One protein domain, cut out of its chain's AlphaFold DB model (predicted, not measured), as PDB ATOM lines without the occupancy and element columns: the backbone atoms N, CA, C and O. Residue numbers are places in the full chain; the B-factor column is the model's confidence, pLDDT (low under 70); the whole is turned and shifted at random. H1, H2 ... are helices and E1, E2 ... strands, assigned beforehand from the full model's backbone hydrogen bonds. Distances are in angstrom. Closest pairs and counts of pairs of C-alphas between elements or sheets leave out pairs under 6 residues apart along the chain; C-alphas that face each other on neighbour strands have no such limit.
ATOM      1  N   ILE A  30     231.065 175.715 119.288       92.31
ATOM      2  CA  ILE A  30     229.971 176.648 119.515       92.31
ATOM      3  C   ILE A  30     228.648 175.889 119.499       92.31
ATOM      4  O   ILE A  30     228.491 174.920 118.749       92.31
ATOM      5  N   LEU A  31     227.707 176.302 120.346       93.06
ATOM      6  CA  LEU A  31     226.348 175.779 120.300       93.06
ATOM      7  C   LEU A  31     225.481 176.710 119.463       93.06
ATOM      8  O   LEU A  31     225.426 177.909 119.720       93.06
ATOM      9  N   VAL A  32     224.799 176.148 118.470       92.88
ATOM     10  CA  VAL A  32     223.942 176.895 117.545       92.88
ATOM     11  C   VAL A  32     222.622 176.167 117.338       92.88
ATOM     12  O   VAL A  32     222.546 174.942 117.472       92.88
ATOM     13  N   ALA A  33     221.573 176.912 117.001       89.25
ATOM     14  CA  ALA A  33     220.340 176.309 116.518       89.25
ATOM     15  C   ALA A  33     220.599 175.622 115.165       89.25
ATOM     16  O   ALA A  33     221.324 176.138 114.315       89.25
ATOM     17  N   SER A  34     220.036 174.433 114.972       88.56
ATOM     18  CA  SER A  34     220.151 173.691 113.722       88.56
ATOM     19  C   SER A  34     219.296 174.334 112.631       88.56
ATOM     20  O   SER A  34     218.113 174.596 112.837       88.56
ATOM     21  N   ASN A  35     219.888 174.514 111.449       82.75
ATOM     22  CA  ASN A  35     219.164 174.970 110.260       82.75
ATOM     23  C   ASN A  35     218.297 173.858 109.643       82.75
ATOM     24  O   ASN A  35     217.257 174.146 109.060       82.75
ATOM     25  N   ASP A  36     218.719 172.594 109.774       81.12
ATOM     26  CA  ASP A  36     218.058 171.443 109.139       81.12
ATOM     27  C   ASP A  36     216.907 170.886 109.980       81.12
ATOM     28  O   ASP A  36     215.933 170.347 109.458       81.12
ATOM     29  N   THR A  37     217.034 170.990 111.303       80.81
ATOM     30  CA  THR A  37     216.021 170.534 112.256       80.81
ATOM     31  C   THR A  37     215.613 171.712 113.127       80.81
ATOM     32  O   THR A  37     216.354 172.045 114.057       80.81
ATOM     33  N   PRO A  38     214.475 172.375 112.836       76.75
ATOM     34  CA  PRO A  38     214.027 173.487 113.658       76.75
ATOM     35  C   PRO A  38     213.893 173.009 115.104       76.75
ATOM     36  O   PRO A  38     213.547 171.855 115.350       76.75
ATOM     37  N   ARG A  39     214.181 173.900 116.058       85.56
ATOM     38  CA  ARG A  39     214.064 173.622 117.502       85.56
ATOM     39  C   ARG A  39     215.032 172.554 118.021       85.56
ATOM     40  O   ARG A  39     214.745 171.848 118.982       85.56
ATOM     41  N   ARG A  40     216.216 172.473 117.414       92.44
ATOM     42  CA  ARG A  40     217.310 171.625 117.890       92.44
ATOM     43  C   ARG A  40     218.571 172.441 118.118       92.44
ATOM     44  O   ARG A  40     218.967 173.221 117.257       92.44
ATOM     45  N   LEU A  41     219.232 172.211 119.245       94.44
ATOM     46  CA  LEU A  41     220.567 172.720 119.525       94.44
ATOM     47  C   LEU A  41     221.609 171.717 119.022       94.44
ATOM     48  O   LEU A  41     221.514 170.516 119.292       94.44
ATOM     49  N   ILE A  42     222.617 172.201 118.306       94.38
ATOM     50  CA  ILE A  42     223.738 171.391 117.829       94.38
ATOM     51  C   ILE A  42     225.062 171.986 118.285       94.38
ATOM     52  O   ILE A  42     225.204 173.193 118.456       94.38
ATOM     53  N   MET A  43     226.045 171.109 118.459       93.25
ATOM     54  CA  MET A  43     227.428 171.484 118.718       93.25
ATOM     55  C   MET A  43     228.180 171.501 117.387       93.25
ATOM     56  O   MET A  43     228.321 170.458 116.745       93.25
ATOM     57  N   ALA A  44     228.658 172.671 116.978       91.00
ATOM     58  CA  ALA A  44     229.385 172.872 115.732       91.00
ATOM     59  C   ALA A  44     230.826 173.335 116.009       91.00
ATOM     60  O   ALA A  44     231.081 173.994 117.019       91.00
ATOM     61  N   PRO A  45     231.797 173.014 115.139       88.75
ATOM     62  CA  PRO A  45     233.079 173.709 115.138       88.75
ATOM     63  C   PRO A  45     232.852 175.191 114.832       88.75
ATOM     64  O   PRO A  45     232.056 175.518 113.951       88.75
ATOM     65  N   THR A  46     233.575 176.081 115.510       84.75
ATOM     66  CA  THR A  46     233.611 177.489 115.107       84.75
ATOM     67  C   THR A  46     234.156 177.612 113.682       84.75
ATOM     68  O   THR A  46     235.121 176.935 113.315       84.75
ATOM     69  N   GLN A  47     233.552 178.487 112.876       81.00
ATOM     70  CA  GLN A  47     234.129 178.880 111.584       81.00
ATOM     71  C   GLN A  47     235.296 179.858 111.768       81.00
ATOM     72  O   GLN A  47     236.193 179.913 110.931       81.00
ATOM     73  N   ASN A  48     235.303 180.596 112.882       81.50
ATOM     74  CA  ASN A  48     236.370 181.509 113.257       81.50
ATOM     75  C   ASN A  48     237.303 180.826 114.263       81.50
ATOM     76  O   ASN A  48     236.987 180.735 115.451       81.50
ATOM     77  N   THR A  49     238.457 180.341 113.800       76.50
ATOM     78  CA  THR A  49     239.447 179.665 114.656       76.50
ATOM     79  C   THR A  49     240.042 180.567 115.731       76.50
ATOM     80  O   THR A  49     240.553 180.046 116.721       76.50
ATOM     81  N   ASP A  50     239.933 181.884 115.555       82.56
ATOM     82  CA  ASP A  50     240.455 182.897 116.470       82.56
ATOM     83  C   ASP A  50     239.366 183.455 117.400       82.56
ATOM     84  O   ASP A  50     239.617 184.409 118.137       82.56
ATOM     85  N   ALA A  51     238.166 182.857 117.392       85.12
ATOM     86  CA  ALA A  51     237.079 183.244 118.283       85.12
ATOM     87  C   ALA A  51     237.522 183.157 119.750       85.12
ATOM     88  O   ALA A  51     237.982 182.121 120.244       85.12
ATOM     89  N   SER A  52     237.356 184.265 120.456       90.69
ATOM     90  CA  SER A  52     237.632 184.372 121.877       90.69
ATOM     91  C   SER A  52     236.627 183.561 122.700       90.69
ATOM     92  O   SER A  52     235.499 183.281 122.288       90.69
ATOM     93  N   ALA A  53     237.020 183.219 123.927       91.25
ATOM     94  CA  ALA A  53     236.133 182.554 124.880       91.25
ATOM     95  C   ALA A  53     234.835 183.348 125.119       91.25
ATOM     96  O   ALA A  53     233.768 182.757 125.250       91.25
ATOM     97  N   ILE A  54     234.928 184.681 125.159       93.19
ATOM     98  CA  ILE A  54     233.791 185.574 125.402       93.19
ATOM     99  C   ILE A  54     232.808 185.527 124.230       93.19
ATOM    100  O   ILE A  54     231.609 185.397 124.462       93.19
ATOM    101  N   GLU A  55     233.305 185.563 122.991       92.56
ATOM    102  CA  GLU A  55     232.466 185.457 121.790       92.56
ATOM    103  C   GLU A  55     231.719 184.119 121.760       92.56
ATOM    104  O   GLU A  55     230.499 184.104 121.639       92.56
ATOM    105  N   ILE A  56     232.412 183.000 122.008       93.56
ATOM    106  CA  ILE A  56     231.791 181.663 122.028       93.56
ATOM    107  C   ILE A  56     230.681 181.570 123.084       93.56
ATOM    108  O   ILE A  56     229.612 181.013 122.813       93.56
ATOM    109  N   LEU A  57     230.921 182.099 124.289       95.12
ATOM    110  CA  LEU A  57     229.928 182.108 125.366       95.12
ATOM    111  C   LEU A  57     228.728 182.990 125.007       95.12
ATOM    112  O   LEU A  57     227.591 182.560 125.187       95.12
ATOM    113  N   SER A  58     228.974 184.189 124.473       94.69
ATOM    114  CA  SER A  58     227.934 185.150 124.088       94.69
ATOM    115  C   SER A  58     227.061 184.636 122.944       94.69
ATOM    116  O   SER A  58     225.835 184.771 122.985       94.69
ATOM    117  N   GLU A  59     227.669 184.020 121.930       94.06
ATOM    118  CA  GLU A  59     226.942 183.431 120.806       94.06
ATOM    119  C   GLU A  59     226.143 182.202 121.249       94.06
ATOM    120  O   GLU A  59     224.970 182.076 120.904       94.06
ATOM    121  N   THR A  60     226.726 181.343 122.091       95.56
ATOM    122  CA  THR A  60     226.015 180.190 122.665       95.56
ATOM    123  C   THR A  60     224.817 180.632 123.505       95.56
ATOM    124  O   THR A  60     223.726 180.078 123.370       95.56
ATOM    125  N   HIS A  61     224.997 181.647 124.354       95.62
ATOM    126  CA  HIS A  61     223.920 182.210 125.164       95.62
ATOM    127  C   HIS A  61     222.789 182.747 124.281       95.62
ATOM    128  O   HIS A  61     221.627 182.384 124.462       95.62
ATOM    129  N   SER A  62     223.142 183.538 123.264       95.06
ATOM    130  CA  SER A  62     222.190 184.074 122.284       95.06
ATOM    131  C   SER A  62     221.445 182.971 121.531       95.06
ATOM    132  O   SER A  62     220.235 183.080 121.322       95.06
ATOM    133  N   ALA A  63     222.133 181.890 121.153       94.06
ATOM    134  CA  ALA A  63     221.529 180.761 120.453       94.06
ATOM    135  C   ALA A  63     220.496 180.036 121.323       94.06
ATOM    136  O   ALA A  63     219.406 179.738 120.842       94.06
ATOM    137  N   ILE A  64     220.806 179.786 122.599       95.06
ATOM    138  CA  ILE A  64     219.881 179.135 123.542       95.06
ATOM    139  C   ILE A  64     218.671 180.024 123.812       95.06
ATOM    140  O   ILE A  64     217.542 179.549 123.731       95.06
ATOM    141  N   HIS A  65     218.899 181.312 124.077       93.69
ATOM    142  CA  HIS A  65     217.822 182.268 124.305       93.69
ATOM    143  C   HIS A  65     216.885 182.339 123.093       93.69
ATOM    144  O   HIS A  65     215.684 182.133 123.223       93.69
ATOM    145  N   THR A  66     217.435 182.518 121.889       93.19
ATOM    146  CA  THR A  66     216.646 182.546 120.645       93.19
ATOM    147  C   THR A  66     215.876 181.243 120.431       93.19
ATOM    148  O   THR A  66     214.707 181.266 120.053       93.19
ATOM    149  N   LEU A  67     216.514 180.099 120.695       94.44
ATOM    150  CA  LEU A  67     215.904 178.781 120.548       94.44
ATOM    151  C   LEU A  67     214.710 178.585 121.491       94.44
ATOM    152  O   LEU A  67     213.691 178.045 121.067       94.44
ATOM    153  N   PHE A  68     214.833 179.006 122.753       94.25
ATOM    154  CA  PHE A  68     213.771 178.871 123.752       94.25
ATOM    155  C   PHE A  68     212.642 179.871 123.522       94.25
ATOM    156  O   PHE A  68     211.481 179.477 123.564       94.25
ATOM    157  N   SER A  69     212.963 181.121 123.189       91.94
ATOM    158  CA  SER A  69     211.959 182.142 122.866       91.94
ATOM    159  C   SER A  69     211.156 181.810 121.610       91.94
ATOM    160  O   SER A  69     209.975 182.118 121.545       91.94
ATOM    161  N   ALA A  70     211.747 181.120 120.630       90.88
ATOM    162  CA  ALA A  70     211.031 180.669 119.434       90.88
ATOM    163  C   ALA A  70     210.111 179.450 119.675       90.88
ATOM    164  O   ALA A  70     209.418 178.996 118.757       90.88
ATOM    165  N   PHE A  71     210.114 178.870 120.879       89.31
ATOM    166  CA  PHE A  71     209.362 177.659 121.206       89.31
ATOM    167  C   PHE A  71     207.957 177.982 121.747       89.31
ATOM    168  O   PHE A  71     207.517 177.501 122.791       89.31
ATOM    169  N   GLU A  72     207.208 178.799 121.012       84.12
ATOM    170  CA  GLU A  72     205.845 179.162 121.391       84.12
ATOM    171  C   GLU A  72     204.868 177.971 121.334       84.12
ATOM    172  O   GLU A  72     205.025 177.050 120.516       84.12
ATOM    173  N   PRO A  73     203.830 177.975 122.194       84.62
ATOM    174  CA  PRO A  73     203.485 178.985 123.205       84.62
ATOM    175  C   PRO A  73     204.069 178.659 124.599       84.62
ATOM    176  O   PRO A  73     203.454 178.951 125.622       84.62
ATOM    177  N   VAL A  74     205.208 177.962 124.676       87.88
ATOM    178  CA  VAL A  74     205.811 177.589 125.962       87.88
ATOM    179  C   VAL A  74     206.661 178.741 126.481       87.88
ATOM    180  O   VAL A  74     207.511 179.251 125.759       87.88
ATOM    181  N   ASN A  75     206.481 179.108 127.752       90.50
ATOM    182  CA  ASN A  75     207.331 180.105 128.400       90.50
ATOM    183  C   ASN A  75     208.821 179.662 128.364       90.50
ATOM    184  O   ASN A  75     209.119 178.540 128.791       90.50
ATOM    185  N   PRO A  76     209.764 180.508 127.912       93.75
ATOM    186  CA  PRO A  76     211.195 180.184 127.882       93.75
ATOM    187  C   PRO A  76     211.773 179.773 129.242       93.75
ATOM    188  O   PRO A  76     212.544 178.814 129.321       93.75
ATOM    189  N   ASP A  77     211.347 180.415 130.329       94.75
ATOM    190  CA  ASP A  77     211.808 180.105 131.685       94.75
ATOM    191  C   ASP A  77     211.406 178.690 132.098       94.75
ATOM    192  O   ASP A  77     212.174 177.969 132.741       94.75
ATOM    193  N   ARG A  78     210.225 178.233 131.659       93.69
ATOM    194  CA  ARG A  78     209.773 176.852 131.868       93.69
ATOM    195  C   ARG A  78     210.750 175.864 131.228       93.69
ATOM    196  O   ARG A  78     211.057 174.840 131.837       93.69
ATOM    197  N   LEU A  79     211.274 176.166 130.040       95.06
ATOM    198  CA  LEU A  79     212.265 175.320 129.366       95.06
ATOM    199  C   LEU A  79     213.600 175.312 130.121       95.06
ATOM    200  O   LEU A  79     214.197 174.246 130.277       95.06
ATOM    201  N   VAL A  80     214.038 176.455 130.659       96.56
ATOM    202  CA  VAL A  80     215.261 176.533 131.479       96.56
ATOM    203  C   VAL A  80     215.118 175.734 132.773       96.56
ATOM    204  O   VAL A  80     216.013 174.968 133.135       96.56
ATOM    205  N   TYR A  81     213.987 175.847 133.465       95.81
ATOM    206  CA  TYR A  81     213.751 175.067 134.676       95.81
ATOM    207  C   TYR A  81     213.629 173.574 134.391       95.81
ATOM    208  O   TYR A  81     214.223 172.774 135.114       95.81
ATOM    209  N   ALA A  82     212.927 173.181 133.326       95.56
ATOM    210  CA  ALA A  82     212.875 171.787 132.897       95.56
ATOM    211  C   ALA A  82     214.279 171.246 132.585       95.56
ATOM    212  O   ALA A  82     214.641 170.152 133.032       95.56
ATOM    213  N   LEU A  83     215.102 172.044 131.894       96.81
ATOM    214  CA  LEU A  83     216.501 171.728 131.627       96.81
ATOM    215  C   LEU A  83     217.263 171.507 132.931       96.81
ATOM    216  O   LEU A  83     217.899 170.470 133.078       96.81
ATOM    217  N   CYS A  84     217.150 172.407 133.906       95.75
ATOM    218  CA  CYS A  84     217.796 172.245 135.210       95.75
ATOM    219  C   CYS A  84     217.315 170.983 135.939       95.75
ATOM    220  O   CYS A  84     218.115 170.272 136.547       95.75
ATOM    221  N   GLY A  85     216.023 170.657 135.849       94.69
ATOM    222  CA  GLY A  85     215.445 169.446 136.428       94.69
ATOM    223  C   GLY A  85     216.141 168.170 135.964       94.69
ATOM    224  O   GLY A  85     216.462 167.314 136.799       94.69
ATOM    225  N   LEU A  86     216.425 168.084 134.663       94.94
ATOM    226  CA  LEU A  86     217.144 166.978 134.030       94.94
ATOM    227  C   LEU A  86     218.659 167.045 134.236       94.94
ATOM    228  O   LEU A  86     219.303 166.046 134.568       94.94
ATOM    229  N   LEU A  87     219.225 168.228 134.029       95.19
ATOM    230  CA  LEU A  87     220.656 168.457 133.961       95.19
ATOM    231  C   LEU A  87     221.302 168.368 135.347       95.19
ATOM    232  O   LEU A  87     222.383 167.798 135.481       95.19
ATOM    233  N   PHE A  88     220.633 168.846 136.396       94.56
ATOM    234  CA  PHE A  88     221.158 168.826 137.760       94.56
ATOM    235  C   PHE A  88     220.934 167.464 138.416       94.56
ATOM    236  O   PHE A  88     220.026 167.259 139.220       94.56
ATOM    237  N   SER A  89     221.763 166.493 138.051       90.75
ATOM    238  CA  SER A  89     221.701 165.123 138.557       90.75
ATOM    239  C   SER A  89     223.081 164.648 138.977       90.75
ATOM    240  O   SER A  89     224.065 164.888 138.287       90.75
ATOM    241  N   HIS A  90     223.163 163.877 140.063       88.25
ATOM    242  CA  HIS A  90     224.421 163.268 140.506       88.25
ATOM    243  C   HIS A  90     225.025 162.295 139.472       88.25
ATOM    244  O   HIS A  90     226.164 161.865 139.622       88.25
ATOM    245  N   THR A  91     224.250 161.872 138.470       88.81
ATOM    246  CA  THR A  91     224.710 161.007 137.373       88.81
ATOM    247  C   THR A  91     225.350 161.780 136.226       88.81
ATOM    248  O   THR A  91     226.023 161.172 135.401       88.81
ATOM    249  N   ASN A  92     225.125 163.091 136.155       92.31
ATOM    250  CA  ASN A  92     225.598 163.918 135.056       92.31
ATOM    251  C   ASN A  92     227.045 164.376 135.310       92.31
ATOM    252  O   ASN A  92     227.509 164.389 136.459       92.31
ATOM    253  N   PRO A  93     227.800 164.726 134.255       91.62
ATOM    254  CA  PRO A  93     229.149 165.251 134.413       91.62
ATOM    255  C   PRO A  93     229.138 166.571 135.191       91.62
ATOM    256  O   PRO A  93     228.154 167.310 135.199       91.62
ATOM    257  N   ALA A  94     230.264 166.901 135.826       89.25
ATOM    258  CA  ALA A  94     230.484 168.261 136.311       89.25
ATOM    259  C   ALA A  94     230.314 169.268 135.144       89.25
ATOM    260  O   ALA A  94     230.590 168.899 134.001       89.25
ATOM    261  N   PRO A  95     229.878 170.516 135.398       91.19
ATOM    262  CA  PRO A  95     229.473 171.069 136.698       91.19
ATOM    263  C   PRO A  95     228.055 170.642 137.123       91.19
ATOM    264  O   PRO A  95     227.625 170.933 138.231       91.19
ATOM    265  N   PHE A  96     227.323 169.957 136.248       92.62
ATOM    266  CA  PHE A  96     225.900 169.667 136.410       92.62
ATOM    267  C   PHE A  96     225.592 168.522 137.365       92.62
ATOM    268  O   PHE A  96     224.478 168.401 137.863       92.62
ATOM    269  N   GLY A  97     226.569 167.663 137.616       89.06
ATOM    270  CA  GLY A  97     226.481 166.613 138.612       89.06
ATOM    271  C   GLY A  97     227.665 166.623 139.553       89.06
ATOM    272  O   GLY A  97     228.240 167.665 139.860       89.06
ATOM    273  N   GLY A  98     228.014 165.451 140.061       84.31
ATOM    274  CA  GLY A  98     229.025 165.297 141.095       84.31
ATOM    275  C   GLY A  98     228.595 164.279 142.135       84.31
ATOM    276  O   GLY A  98     227.661 163.500 141.941       84.31
ATOM    277  N   SER A  99     229.294 164.273 143.266       81.75
ATOM    278  CA  SER A  99     228.948 163.357 144.347       81.75
ATOM    279  C   SER A  99     227.546 163.663 144.883       81.75
ATOM    280  O   SER A  99     227.139 164.819 144.950       81.75
ATOM    281  N   LYS A 100     226.820 162.641 145.353       78.81
ATOM    282  CA  LYS A 100     225.503 162.840 145.988       78.81
ATOM    283  C   LYS A 100     225.540 163.816 147.173       78.81
ATOM    284  O   LYS A 100     224.518 164.409 147.488       78.81
ATOM    285  N   ARG A 101     226.693 163.939 147.844       76.62
ATOM    286  CA  ARG A 101     226.886 164.808 149.017       76.62
ATOM    287  C   ARG A 101     227.227 166.250 148.641       76.62
ATOM    288  O   ARG A 101     226.851 167.156 149.368       76.62
ATOM    289  N   HIS A 102     227.902 166.443 147.510       73.81
ATOM    290  CA  HIS A 102     228.305 167.748 146.981       73.81
ATOM    291  C   HIS A 102     228.097 167.765 145.461       73.81
ATOM    292  O   HIS A 102     229.043 167.490 144.710       73.81
ATOM    293  N   PRO A 103     226.856 167.975 144.997       80.62
ATOM    294  CA  PRO A 103     226.574 168.138 143.578       80.62
ATOM    295  C   PRO A 103     227.106 169.490 143.083       80.62
ATOM    296  O   PRO A 103     226.911 170.498 143.748       80.62
ATOM    297  N   GLY A 104     227.737 169.547 141.908       77.12
ATOM    298  CA  GLY A 104     228.358 170.781 141.405       77.12
ATOM    299  C   GLY A 104     227.373 171.936 141.181       77.12
ATOM    300  O   GLY A 104     227.733 173.094 141.359       77.12
ATOM    301  N   PHE A 105     226.102 171.639 140.900       83.94
ATOM    302  CA  PHE A 105     225.052 172.652 140.761       83.94
ATOM    303  C   PHE A 105     224.707 173.393 142.058       83.94
ATOM    304  O   PHE A 105     224.034 174.415 142.000       83.94
ATOM    305  N   THR A 106     225.173 172.931 143.227       83.38
ATOM    306  CA  THR A 106     224.974 173.681 144.479       83.38
ATOM    307  C   THR A 106     225.866 174.916 144.596       83.38
ATOM    308  O   THR A 106     225.684 175.678 145.541       83.38
ATOM    309  N   GLU A 107     226.824 175.094 143.677       85.50
ATOM    310  CA  GLU A 107     227.685 176.283 143.571       85.50
ATOM    311  C   GLU A 107     226.994 177.464 142.866       85.50
ATOM    312  O   GLU A 107     227.577 178.540 142.763       85.50
ATOM    313  N   PHE A 108     225.784 177.276 142.329       88.38
ATOM    314  CA  PHE A 108     225.009 178.372 141.757       88.38
ATOM    315  C   PHE A 108     224.381 179.230 142.867       88.38
ATOM    316  O   PHE A 108     223.695 178.706 143.745       88.38
ATOM    317  N   GLU A 109     224.599 180.546 142.801       87.25
ATOM    318  CA  GLU A 109     224.088 181.539 143.765       87.25
ATOM    319  C   GLU A 109     223.261 182.660 143.103       87.25
ATOM    320  O   GLU A 109     222.863 183.607 143.781       87.25
ATOM    321  N   GLY A 110     223.012 182.569 141.791       86.06
ATOM    322  CA  GLY A 110     222.242 183.573 141.055       86.06
ATOM    323  C   GLY A 110     220.762 183.594 141.448       86.06
ATOM    324  O   GLY A 110     220.244 182.644 142.035       86.06
ATOM    325  N   GLY A 111     220.098 184.704 141.136       87.12
ATOM    326  CA  GLY A 111     218.686 184.946 141.438       87.12
ATOM    327  C   GLY A 111     217.774 184.942 140.212       87.12
ATOM    328  O   GLY A 111     216.556 184.991 140.371       87.12
ATOM    329  N   SER A 112     218.331 184.899 138.996       90.50
ATOM    330  CA  SER A 112     217.558 184.959 137.752       90.50
ATOM    331  C   SER A 112     217.768 183.739 136.851       90.50
ATOM    332  O   SER A 112     218.759 183.010 136.939       90.50
ATOM    333  N   VAL A 113     216.798 183.501 135.966       92.56
ATOM    334  CA  VAL A 113     216.871 182.439 134.951       92.56
ATOM    335  C   VAL A 113     218.005 182.711 133.955       92.56
ATOM    336  O   VAL A 113     218.702 181.784 133.547       92.56
ATOM    337  N   GLU A 114     218.247 183.977 133.622       93.00
ATOM    338  CA  GLU A 114     219.350 184.396 132.753       93.00
ATOM    339  C   GLU A 114     220.717 184.049 133.365       93.00
ATOM    340  O   GLU A 114     221.551 183.406 132.721       93.00
ATOM    341  N   GLU A 115     220.926 184.373 134.645       92.81
ATOM    342  CA  GLU A 115     222.149 184.012 135.373       92.81
ATOM    343  C   GLU A 115     222.343 182.494 135.439       92.81
ATOM    344  O   GLU A 115     223.471 182.001 135.348       92.81
ATOM    345  N   LEU A 116     221.250 181.737 135.562       94.06
ATOM    346  CA  LEU A 116     221.270 180.277 135.580       94.06
ATOM    347  C   LEU A 116     221.725 179.697 134.234       94.06
ATOM    348  O   LEU A 116     222.573 178.801 134.205       94.06
ATOM    349  N   VAL A 117     221.224 180.233 133.116       95.50
ATOM    350  CA  VAL A 117     221.674 179.851 131.768       95.50
ATOM    351  C   VAL A 117     223.153 180.178 131.583       95.50
ATOM    352  O   VAL A 117     223.929 179.300 131.189       95.50
ATOM    353  N   ALA A 118     223.571 181.396 131.932       95.38
ATOM    354  CA  ALA A 118     224.967 181.810 131.855       95.38
ATOM    355  C   ALA A 118     225.881 180.895 132.686       95.38
ATOM    356  O   ALA A 118     226.902 180.418 132.182       95.38
ATOM    357  N   TRP A 119     225.498 180.572 133.927       95.75
ATOM    358  CA  TRP A 119     226.258 179.673 134.799       95.75
ATOM    359  C   TRP A 119     226.428 178.280 134.182       95.75
ATOM    360  O   TRP A 119     227.539 177.736 134.177       95.75
ATOM    361  N   MET A 120     225.360 177.715 133.608       96.25
ATOM    362  CA  MET A 120     225.418 176.395 132.975       96.25
ATOM    363  C   MET A 120     226.373 176.374 131.776       96.25
ATOM    364  O   MET A 120     227.203 175.466 131.661       96.25
ATOM    365  N   ILE A 121     226.289 177.388 130.911       96.44
ATOM    366  CA  ILE A 121     227.141 177.521 129.723       96.44
ATOM    367  C   ILE A 121     228.602 177.702 130.148       96.44
ATOM    368  O   ILE A 121     229.467 176.926 129.734       96.44
ATOM    369  N   ILE A 122     228.883 178.677 131.019       95.56
ATOM    370  CA  ILE A 122     230.237 178.966 131.510       95.56
ATOM    371  C   ILE A 122     230.843 177.719 132.147       95.56
ATOM    372  O   ILE A 122     231.991 177.374 131.871       95.56
ATOM    373  N   GLY A 123     230.082 177.012 132.980       93.38
ATOM    374  CA  GLY A 123     230.567 175.826 133.664       93.38
ATOM    375  C   GLY A 123     230.909 174.672 132.709       93.38
ATOM    376  O   GLY A 123     231.956 174.038 132.883       93.38
ATOM    377  N   ALA A 124     230.092 174.430 131.676       94.62
ATOM    378  CA  ALA A 124     230.389 173.426 130.650       94.62
ATOM    379  C   ALA A 124     231.645 173.789 129.844       94.62
ATOM    380  O   ALA A 124     232.555 172.967 129.701       94.62
ATOM    381  N   TYR A 125     231.734 175.039 129.385       94.62
ATOM    382  CA  TYR A 125     232.861 175.526 128.591       94.62
ATOM    383  C   TYR A 125     234.166 175.606 129.385       94.62
ATOM    384  O   TYR A 125     235.229 175.247 128.875       94.62
ATOM    385  N   ARG A 126     234.101 175.971 130.670       92.88
ATOM    386  CA  ARG A 126     235.253 175.956 131.579       92.88
ATOM    387  C   ARG A 126     235.887 174.571 131.645       92.88
ATOM    388  O   ARG A 126     237.113 174.453 131.600       92.88
ATOM    389  N   LEU A 127     235.085 173.510 131.743       90.38
ATOM    390  CA  LEU A 127     235.597 172.135 131.747       90.38
ATOM    391  C   LEU A 127     236.090 171.699 130.374       90.38
ATOM    392  O   LEU A 127     237.133 171.051 130.287       90.38
ATOM    393  N   TYR A 128     235.394 172.107 129.319       91.25
ATOM    394  CA  TYR A 128     235.817 171.847 127.954       91.25
ATOM    395  C   TYR A 128     237.215 172.402 127.659       91.25
ATOM    396  O   TYR A 128     238.094 171.657 127.221       91.25
ATOM    397  N   TRP A 129     237.474 173.665 127.996       90.00
ATOM    398  CA  TRP A 129     238.781 174.282 127.775       90.00
ATOM    399  C   TRP A 129     239.861 173.774 128.735       90.00
ATOM    400  O   TRP A 129     240.983 173.510 128.305       90.00
ATOM    401  N   SER A 130     239.544 173.592 130.023       88.88
ATOM    402  CA  SER A 130     240.548 173.185 131.023       88.88
ATOM    403  C   SER A 130     240.929 171.705 130.949       88.88
ATOM    404  O   SER A 130     242.082 171.358 131.200       88.88
ATOM    405  N   ARG A 131     239.982 170.821 130.609       84.88
ATOM    406  CA  ARG A 131     240.182 169.360 130.617       84.88
ATOM    407  C   ARG A 131     240.194 168.731 129.230       84.88
ATOM    408  O   ARG A 131     240.425 167.531 129.130       84.88
ATOM    409  N   ARG A 132     239.970 169.515 128.170       81.50
ATOM    410  CA  ARG A 132     239.866 169.030 126.780       81.50
ATOM    411  C   ARG A 132     238.804 167.940 126.598       81.50
ATOM    412  O   ARG A 132     238.968 167.077 125.738       81.50
ATOM    413  N   GLY A 133     237.764 167.963 127.429       84.31
ATOM    414  CA  GLY A 133     236.677 166.986 127.442       84.31
ATOM    415  C   GLY A 133     235.371 167.622 126.980       84.31
ATOM    416  O   GLY A 133     235.058 168.744 127.366       84.31
ATOM    417  N   ARG A 134     234.611 166.937 126.127       91.25
ATOM    418  CA  ARG A 134     233.346 167.458 125.574       91.25
ATOM    419  C   ARG A 134     232.123 167.026 126.366       91.25
ATOM    420  O   ARG A 134     231.033 167.499 126.086       91.25
ATOM    421  N   GLU A 135     232.301 166.175 127.368       91.88
ATOM    422  CA  GLU A 135     231.224 165.450 128.032       91.88
ATOM    423  C   GLU A 135     230.190 166.394 128.666       91.88
ATOM    424  O   GLU A 135     228.993 166.147 128.571       91.88
ATOM    425  N   ALA A 136     230.630 167.502 129.273       93.31
ATOM    426  CA  ALA A 136     229.721 168.494 129.848       93.31
ATOM    427  C   ALA A 136     228.910 169.225 128.766       93.31
ATOM    428  O   ALA A 136     227.699 169.370 128.895       93.31
ATOM    429  N   VAL A 137     229.563 169.646 127.680       95.00
ATOM    430  CA  VAL A 137     228.913 170.354 126.565       95.00
ATOM    431  C   VAL A 137     227.946 169.422 125.826       95.00
ATOM    432  O   VAL A 137     226.810 169.801 125.559       95.00
ATOM    433  N   GLU A 138     228.358 168.181 125.560       94.88
ATOM    434  CA  GLU A 138     227.522 167.140 124.949       94.88
ATOM    435  C   GLU A 138     226.294 166.841 125.824       94.88
ATOM    436  O   GLU A 138     225.171 166.850 125.323       94.88
ATOM    437  N   CYS A 139     226.485 166.677 127.138       95.38
ATOM    438  CA  CYS A 139     225.391 166.467 128.086       95.38
ATOM    439  C   CYS A 139     224.421 167.658 128.131       95.38
ATOM    440  O   CYS A 139     223.207 167.463 128.182       95.38
ATOM    441  N   PHE A 140     224.934 168.890 128.085       96.69
ATOM    442  CA  PHE A 140     224.101 170.090 128.029       96.69
ATOM    443  C   PHE A 140     223.217 170.091 126.773       96.69
ATOM    444  O   PHE A 140     221.997 170.219 126.877       96.69
ATOM    445  N   VAL A 141     223.813 169.867 125.597       96.50
ATOM    446  CA  VAL A 141     223.096 169.818 124.311       96.50
ATOM    447  C   VAL A 141     222.053 168.700 124.282       96.50
ATOM    448  O   VAL A 141     220.934 168.910 123.817       96.50
ATOM    449  N   GLU A 142     222.397 167.516 124.786       96.31
ATOM    450  CA  GLU A 142     221.476 166.380 124.870       96.31
ATOM    451  C   GLU A 142     220.242 166.720 125.716       96.31
ATOM    452  O   GLU A 142     219.114 166.498 125.275       96.31
ATOM    453  N   ASN A 143     220.437 167.311 126.899       96.44
ATOM    454  CA  ASN A 143     219.325 167.652 127.783       96.44
ATOM    455  C   ASN A 143     218.482 168.817 127.248       96.44
ATOM    456  O   ASN A 143     217.262 168.760 127.377       96.44
ATOM    457  N   VAL A 144     219.084 169.817 126.591       96.50
ATOM    458  CA  VAL A 144     218.328 170.869 125.884       96.50
ATOM    459  C   VAL A 144     217.393 170.244 124.853       96.50
ATOM    460  O   VAL A 144     216.186 170.474 124.885       96.50
ATOM    461  N   ASN A 145     217.932 169.397 123.976       96.19
ATOM    462  CA  ASN A 145     217.141 168.754 122.931       96.19
ATOM    463  C   ASN A 145     216.049 167.845 123.505       96.19
ATOM    464  O   ASN A 145     214.940 167.824 122.983       96.19
ATOM    465  N   ARG A 146     216.334 167.140 124.604       94.50
ATOM    466  CA  ARG A 146     215.352 166.295 125.289       94.50
ATOM    467  C   ARG A 146     214.184 167.098 125.866       94.50
ATOM    468  O   ARG A 146     213.045 166.650 125.766       94.50
ATOM    469  N   VAL A 147     214.444 168.267 126.459       94.38
ATOM    470  CA  VAL A 147     213.377 169.161 126.942       94.38
ATOM    471  C   VAL A 147     212.489 169.600 125.786       94.38
ATOM    472  O   VAL A 147     211.266 169.518 125.900       94.38
ATOM    473  N   LEU A 148     213.095 170.035 124.679       92.88
ATOM    474  CA  LEU A 148     212.359 170.493 123.504       92.88
ATOM    475  C   LEU A 148     211.510 169.357 122.919       92.88
ATOM    476  O   LEU A 148     210.305 169.536 122.762       92.88
ATOM    477  N   GLU A 149     212.084 168.168 122.715       91.88
ATOM    478  CA  GLU A 149     211.361 167.002 122.188       91.88
ATOM    479  C   GLU A 149     210.153 166.630 123.062       91.88
ATOM    480  O   GLU A 149     209.043 166.447 122.558       91.88
ATOM    481  N   GLU A 150     210.325 166.547 124.382       90.44
ATOM    482  CA  GLU A 150     209.210 166.223 125.277       90.44
ATOM    483  C   GLU A 150     208.154 167.322 125.289       90.44
ATOM    484  O   GLU A 150     206.955 167.033 125.308       90.44
ATOM    485  N   CYS A 151     208.560 168.588 125.207       87.56
ATOM    486  CA  CYS A 151     207.607 169.675 125.075       87.56
ATOM    487  C   CYS A 151     206.834 169.589 123.749       87.56
ATOM    488  O   CYS A 151     205.640 169.883 123.757       87.56
ATOM    489  N   GLU A 152     207.434 169.162 122.635       86.25
ATOM    490  CA  GLU A 152     206.723 168.959 121.359       86.25
ATOM    491  C   GLU A 152     205.752 167.780 121.408       86.25
ATOM    492  O   GLU A 152     204.622 167.880 120.929       86.25
ATOM    493  N   ARG A 153     206.143 166.678 122.054       83.44
ATOM    494  CA  ARG A 153     205.333 165.450 122.163       83.44
ATOM    495  C   ARG A 153     204.145 165.573 123.124       83.44
ATOM    496  O   ARG A 153     203.445 164.586 123.369       83.44
ATOM    497  N   GLY A 154     203.915 166.759 123.684       72.44
ATOM    498  CA  GLY A 154     202.880 167.007 124.681       72.44
ATOM    499  C   GLY A 154     203.242 166.468 126.066       72.44
ATOM    500  O   GLY A 154     202.347 166.179 126.854       72.44
ATOM    501  N   GLY A 155     204.531 166.326 126.385       60.81
ATOM    502  CA  GLY A 155     205.043 165.871 127.681       60.81
ATOM    503  C   GLY A 155     204.555 166.705 128.869       60.81
ATOM    504  O   GLY A 155     204.400 166.168 129.964       60.81
ATOM    505  N   SER A 156     204.188 167.974 128.657       59.03
ATOM    506  CA  SER A 156     203.483 168.778 129.667       59.03
ATOM    507  C   SER A 156     202.095 168.233 130.006       59.03
ATOM    508  O   SER A 156     201.707 168.237 131.164       59.03
ATOM    509  N   ARG A 157     201.361 167.676 129.033       57.81
ATOM    510  CA  ARG A 157     200.064 167.019 129.286       57.81
ATOM    511  C   ARG A 157     200.215 165.695 130.033       57.81
ATOM    512  O   ARG A 157     199.248 165.203 130.600       57.81
ATOM    513  N   LYS A 158     201.418 165.111 130.013       61.03
ATOM    514  CA  LYS A 158     201.758 163.878 130.736       61.03
ATOM    515  C   LYS A 158     202.383 164.139 132.110       61.03
ATOM    516  O   LYS A 158     202.725 163.179 132.787       61.03
ATOM    517  N   GLY A 159     202.565 165.401 132.509       70.81
ATOM    518  CA  GLY A 159     203.162 165.782 133.793       70.81
ATOM    519  C   GLY A 159     204.688 165.643 133.875       70.81
ATOM    520  O   GLY A 159     205.295 166.262 134.741       70.81
ATOM    521  N   CYS A 160     205.346 164.930 132.953       83.94
ATOM    522  CA  CYS A 160     206.798 164.714 133.005       83.94
ATOM    523  C   CYS A 160     207.597 166.029 132.965       83.94
ATOM    524  O   CYS A 160     208.576 166.186 133.689       83.94
ATOM    525  N   VAL A 161     207.171 166.989 132.133       89.69
ATOM    526  CA  VAL A 161     207.835 168.303 132.051       89.69
ATOM    527  C   VAL A 161     207.567 169.121 133.314       89.69
ATOM    528  O   VAL A 161     208.479 169.777 133.805       89.69
ATOM    529  N   ASP A 162     206.362 169.046 133.886       89.25
ATOM    530  CA  ASP A 162     206.031 169.769 135.121       89.25
ATOM    531  C   ASP A 162     206.890 169.301 136.297       89.25
ATOM    532  O   ASP A 162     207.408 170.116 137.065       89.25
ATOM    533  N   GLU A 163     207.101 167.989 136.399       90.19
ATOM    534  CA  GLU A 163     208.009 167.402 137.381       90.19
ATOM    535  C   GLU A 163     209.438 167.924 137.213       90.19
ATOM    536  O   GLU A 163     210.099 168.242 138.207       90.19
ATOM    537  N   TRP A 164     209.919 168.058 135.973       94.12
ATOM    538  CA  TRP A 164     211.250 168.601 135.703       94.12
ATOM    539  C   TRP A 164     211.352 170.077 136.050       94.12
ATOM    540  O   TRP A 164     212.338 170.470 136.665       94.12
ATOM    541  N   VAL A 165     210.338 170.880 135.728       93.19
ATOM    542  CA  VAL A 165     210.303 172.303 136.086       93.19
ATOM    543  C   VAL A 165     210.368 172.456 137.605       93.19
ATOM    544  O   VAL A 165     211.265 173.126 138.114       93.19
ATOM    545  N   LEU A 166     209.503 171.758 138.349       91.25
ATOM    546  CA  LEU A 166     209.501 171.797 139.815       91.25
ATOM    547  C   LEU A 166     210.830 171.313 140.405       91.25
ATOM    548  O   LEU A 166     211.357 171.918 141.342       91.25
ATOM    549  N   ALA A 167     211.390 170.226 139.869       91.50
ATOM    550  CA  ALA A 167     212.690 169.729 140.297       91.50
ATOM    551  C   ALA A 167     213.802 170.750 140.022       91.50
ATOM    552  O   ALA A 167     214.650 170.960 140.886       91.50
ATOM    553  N   GLY A 168     213.791 171.392 138.854       93.44
ATOM    554  CA  GLY A 168     214.750 172.417 138.463       93.44
ATOM    555  C   GLY A 168     214.703 173.619 139.391       93.44
ATOM    556  O   GLY A 168     215.725 173.947 139.986       93.44
ATOM    557  N   MET A 169     213.513 174.188 139.604       91.88
ATOM    558  CA  MET A 169     213.316 175.333 140.499       91.88
ATOM    559  C   MET A 169     213.810 175.050 141.928       91.88
ATOM    560  O   MET A 169     214.456 175.898 142.541       91.88
ATOM    561  N   ARG A 170     213.561 173.844 142.465       89.56
ATOM    562  CA  ARG A 170     214.096 173.445 143.783       89.56
ATOM    563  C   ARG A 170     215.618 173.343 143.778       89.56
ATOM    564  O   ARG A 170     216.263 173.779 144.725       89.56
ATOM    565  N   LYS A 171     216.197 172.732 142.741       90.12
ATOM    566  CA  LYS A 171     217.644 172.486 142.666       90.12
ATOM    567  C   LYS A 171     218.451 173.770 142.470       90.12
ATOM    568  O   LYS A 171     219.544 173.843 143.020       90.12
ATOM    569  N   CYS A 172     217.927 174.758 141.743       89.38
ATOM    570  CA  CYS A 172     218.563 176.073 141.608       89.38
ATOM    571  C   CYS A 172     218.207 177.051 142.742       89.38
ATOM    572  O   CYS A 172     218.682 178.177 142.738       89.38
ATOM    573  N   GLY A 173     217.391 176.644 143.721       86.50
ATOM    574  CA  GLY A 173     217.049 177.485 144.874       86.50
ATOM    575  C   GLY A 173     216.012 178.579 144.592       86.50
ATOM    576  O   GLY A 173     215.739 179.383 145.476       86.50
ATOM    577  N   HIS A 174     215.389 178.582 143.411       86.81
ATOM    578  CA  HIS A 174     214.333 179.534 143.034       86.81
ATOM    579  C   HIS A 174     212.950 179.123 143.576       86.81
ATOM    580  O   HIS A 174     211.949 179.790 143.320       86.81
ATOM    581  N   LEU A 175     212.882 178.019 144.330       81.69
ATOM    582  CA  LEU A 175     211.692 177.558 145.039       81.69
ATOM    583  C   LEU A 175     212.022 177.267 146.503       81.69
ATOM    584  O   LEU A 175     212.897 176.452 146.800       81.69
ATOM    585  N   GLY A 176     211.290 177.901 147.421       67.06
ATOM    586  CA  GLY A 176     211.424 177.651 148.854       67.06
ATOM    587  C   GLY A 176     211.001 176.230 149.254       67.06
ATOM    588  O   GLY A 176     210.159 175.603 148.612       67.06
ATOM    589  N   GLY A 177     211.553 175.729 150.365       57.41
ATOM    590  CA  GLY A 177     211.308 174.366 150.865       57.41
ATOM    591  C   GLY A 177     209.867 174.056 151.305       57.41
ATOM    592  O   GLY A 177     209.568 172.902 151.583       57.41
ATOM    593  N   GLY A 178     208.982 175.057 151.356       57.22
ATOM    594  CA  GLY A 178     207.567 174.909 151.726       57.22
ATOM    595  C   GLY A 178     206.596 174.827 150.545       57.22
ATOM    596  O   GLY A 178     205.392 174.910 150.748       57.22
ATOM    597  N   PHE A 179     207.088 174.729 149.311       63.16
ATOM    598  CA  PHE A 179     206.224 174.811 148.139       63.16
ATOM    599  C   PHE A 179     205.500 173.487 147.850       63.16
ATOM    600  O   PHE A 179     206.139 172.454 147.630       63.16
ATOM    601  N   GLU A 180     204.167 173.534 147.774       63.88
ATOM    602  CA  GLU A 180     203.245 172.382 147.715       63.88
ATOM    603  C   GLU A 180     203.258 171.592 146.388       63.88
ATOM    604  O   GLU A 180     202.384 170.773 146.125       63.88
TER     605      GLU A 180
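AT A GLANCE: This is residues 30 to 180 of the 214 residues of an uncharacterized protein of Rhizoclosmatium globosum (UniProt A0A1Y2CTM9). A small hairpin of two strands, E1 and E2, covers the gap between two long helices, H1 and H5, and a third long helix, H4, packs on both from the side away from the strands. Near the end of H1 and over H5, helix H2 joins this body, and H6 crosses H2 almost at a right angle, while residues 88 to 103 and the short H3 make a looped region on the side away from the strands. The printed part has 151 residues, with two named strands and six named helices in the order E1, E2, H1, H2, H3, H4, H5, H6; the sheet, of order E1 - E2, is antiparallel, and the class is mostly helix. The whole is compact, with a radius of gyration of the C-alphas of 15.0 A, and the C-alphas span 50 by 36 by 25 A along their three main axes.

IN THESE COORDINATES: Begin at C-alpha 30, at (229.971, 176.648, 119.515), where strand E1 starts; it covers residues 30 to 33 and is 10.1 A long from first to last C-alpha. E2 follows at residues 41 to 45, 13.3 A long. Look next for H1, residues 53 to 69, 24.3 A, and for H2, residues 76 to 87, 16.2 A. H3 is residues 104 to 107, just 6.0 A. The longest helix by residues is H4: find C-alpha 113 at (216.871, 182.439, 134.951), and from there it runs 27.1 A to residue 131. H5, residues 135 to 152, measures 25.6 A. H6, residues 160 to 171, measures 16.5 A and ends with C-alpha 171 at (217.644, 172.486, 142.666).

HOW THE PARTS SIT: Look first at the hairpin of E1 and E2, antiparallel at 139 degrees, where N 30 and O 44 are within hydrogen-bond range at 2.8 A and N 42 and O 32 at 2.9 A. The closest C-alphas of E1 and H1 are those of Leu 31 and Thr 60, 5.0 A apart. On E2, turn to Leu 41: its C-alpha and that of Val 141 are the closest of E2 and H5, at 6.1 A. H1 and H5 are near each other, with 6 pairs of C-alphas within 10 A. H4 touches H1, closest at the C-alphas of His 61 and Ala 118, 6.8 A, with a steep tilt of 42 degrees, opposite ways. H4 and H5 form a helical hairpin and touch, closest at the C-alphas of Ala 124 and Ala 136, 5.0 A, with a steep tilt of 36 degrees, only just more than shallow. The hub is H2, touching four helices. Its C-alphas come closest to H6 at Gly 85 and Gly 168, 3.7 A, and these two helices touch about perpendicular, at 80 degrees. H2 touches H5 at a steep tilt of 53 degrees, with the C-alphas of Leu 83 and Val 144 closest at 6.1 A. H2 touches H1 with residues 76 to 79 alone, closest at the C-alphas of Phe 68 and Pro 76, 5.0 A. H2 and H4 only just touch, with 3 pairs of C-alphas within 8 A, the closest being those of Asp 77 and Val 113, 6.5 A. H5 and H6, a helical hairpin, also only just touch, with 3 such pairs, closest at Cys 151 and Val 161, 7.1 A. H3 is near H4, and H3 and H5 are apart. In H1, H2, H4, H5 and H6 every O i to N i+4 pair is within hydrogen-bond range; H3 is too short for such a pair.

THE WHOLE: The two C-alphas farthest apart are those of Asp 50 and Glu 180, 49.7 A. The printed part has no cut. The link from H2 to H3, residues 88 to 103, is long. Mean pLDDT of the printed part is 88.3; look for values under 70 at residues 155 to 158 and 176 to 180.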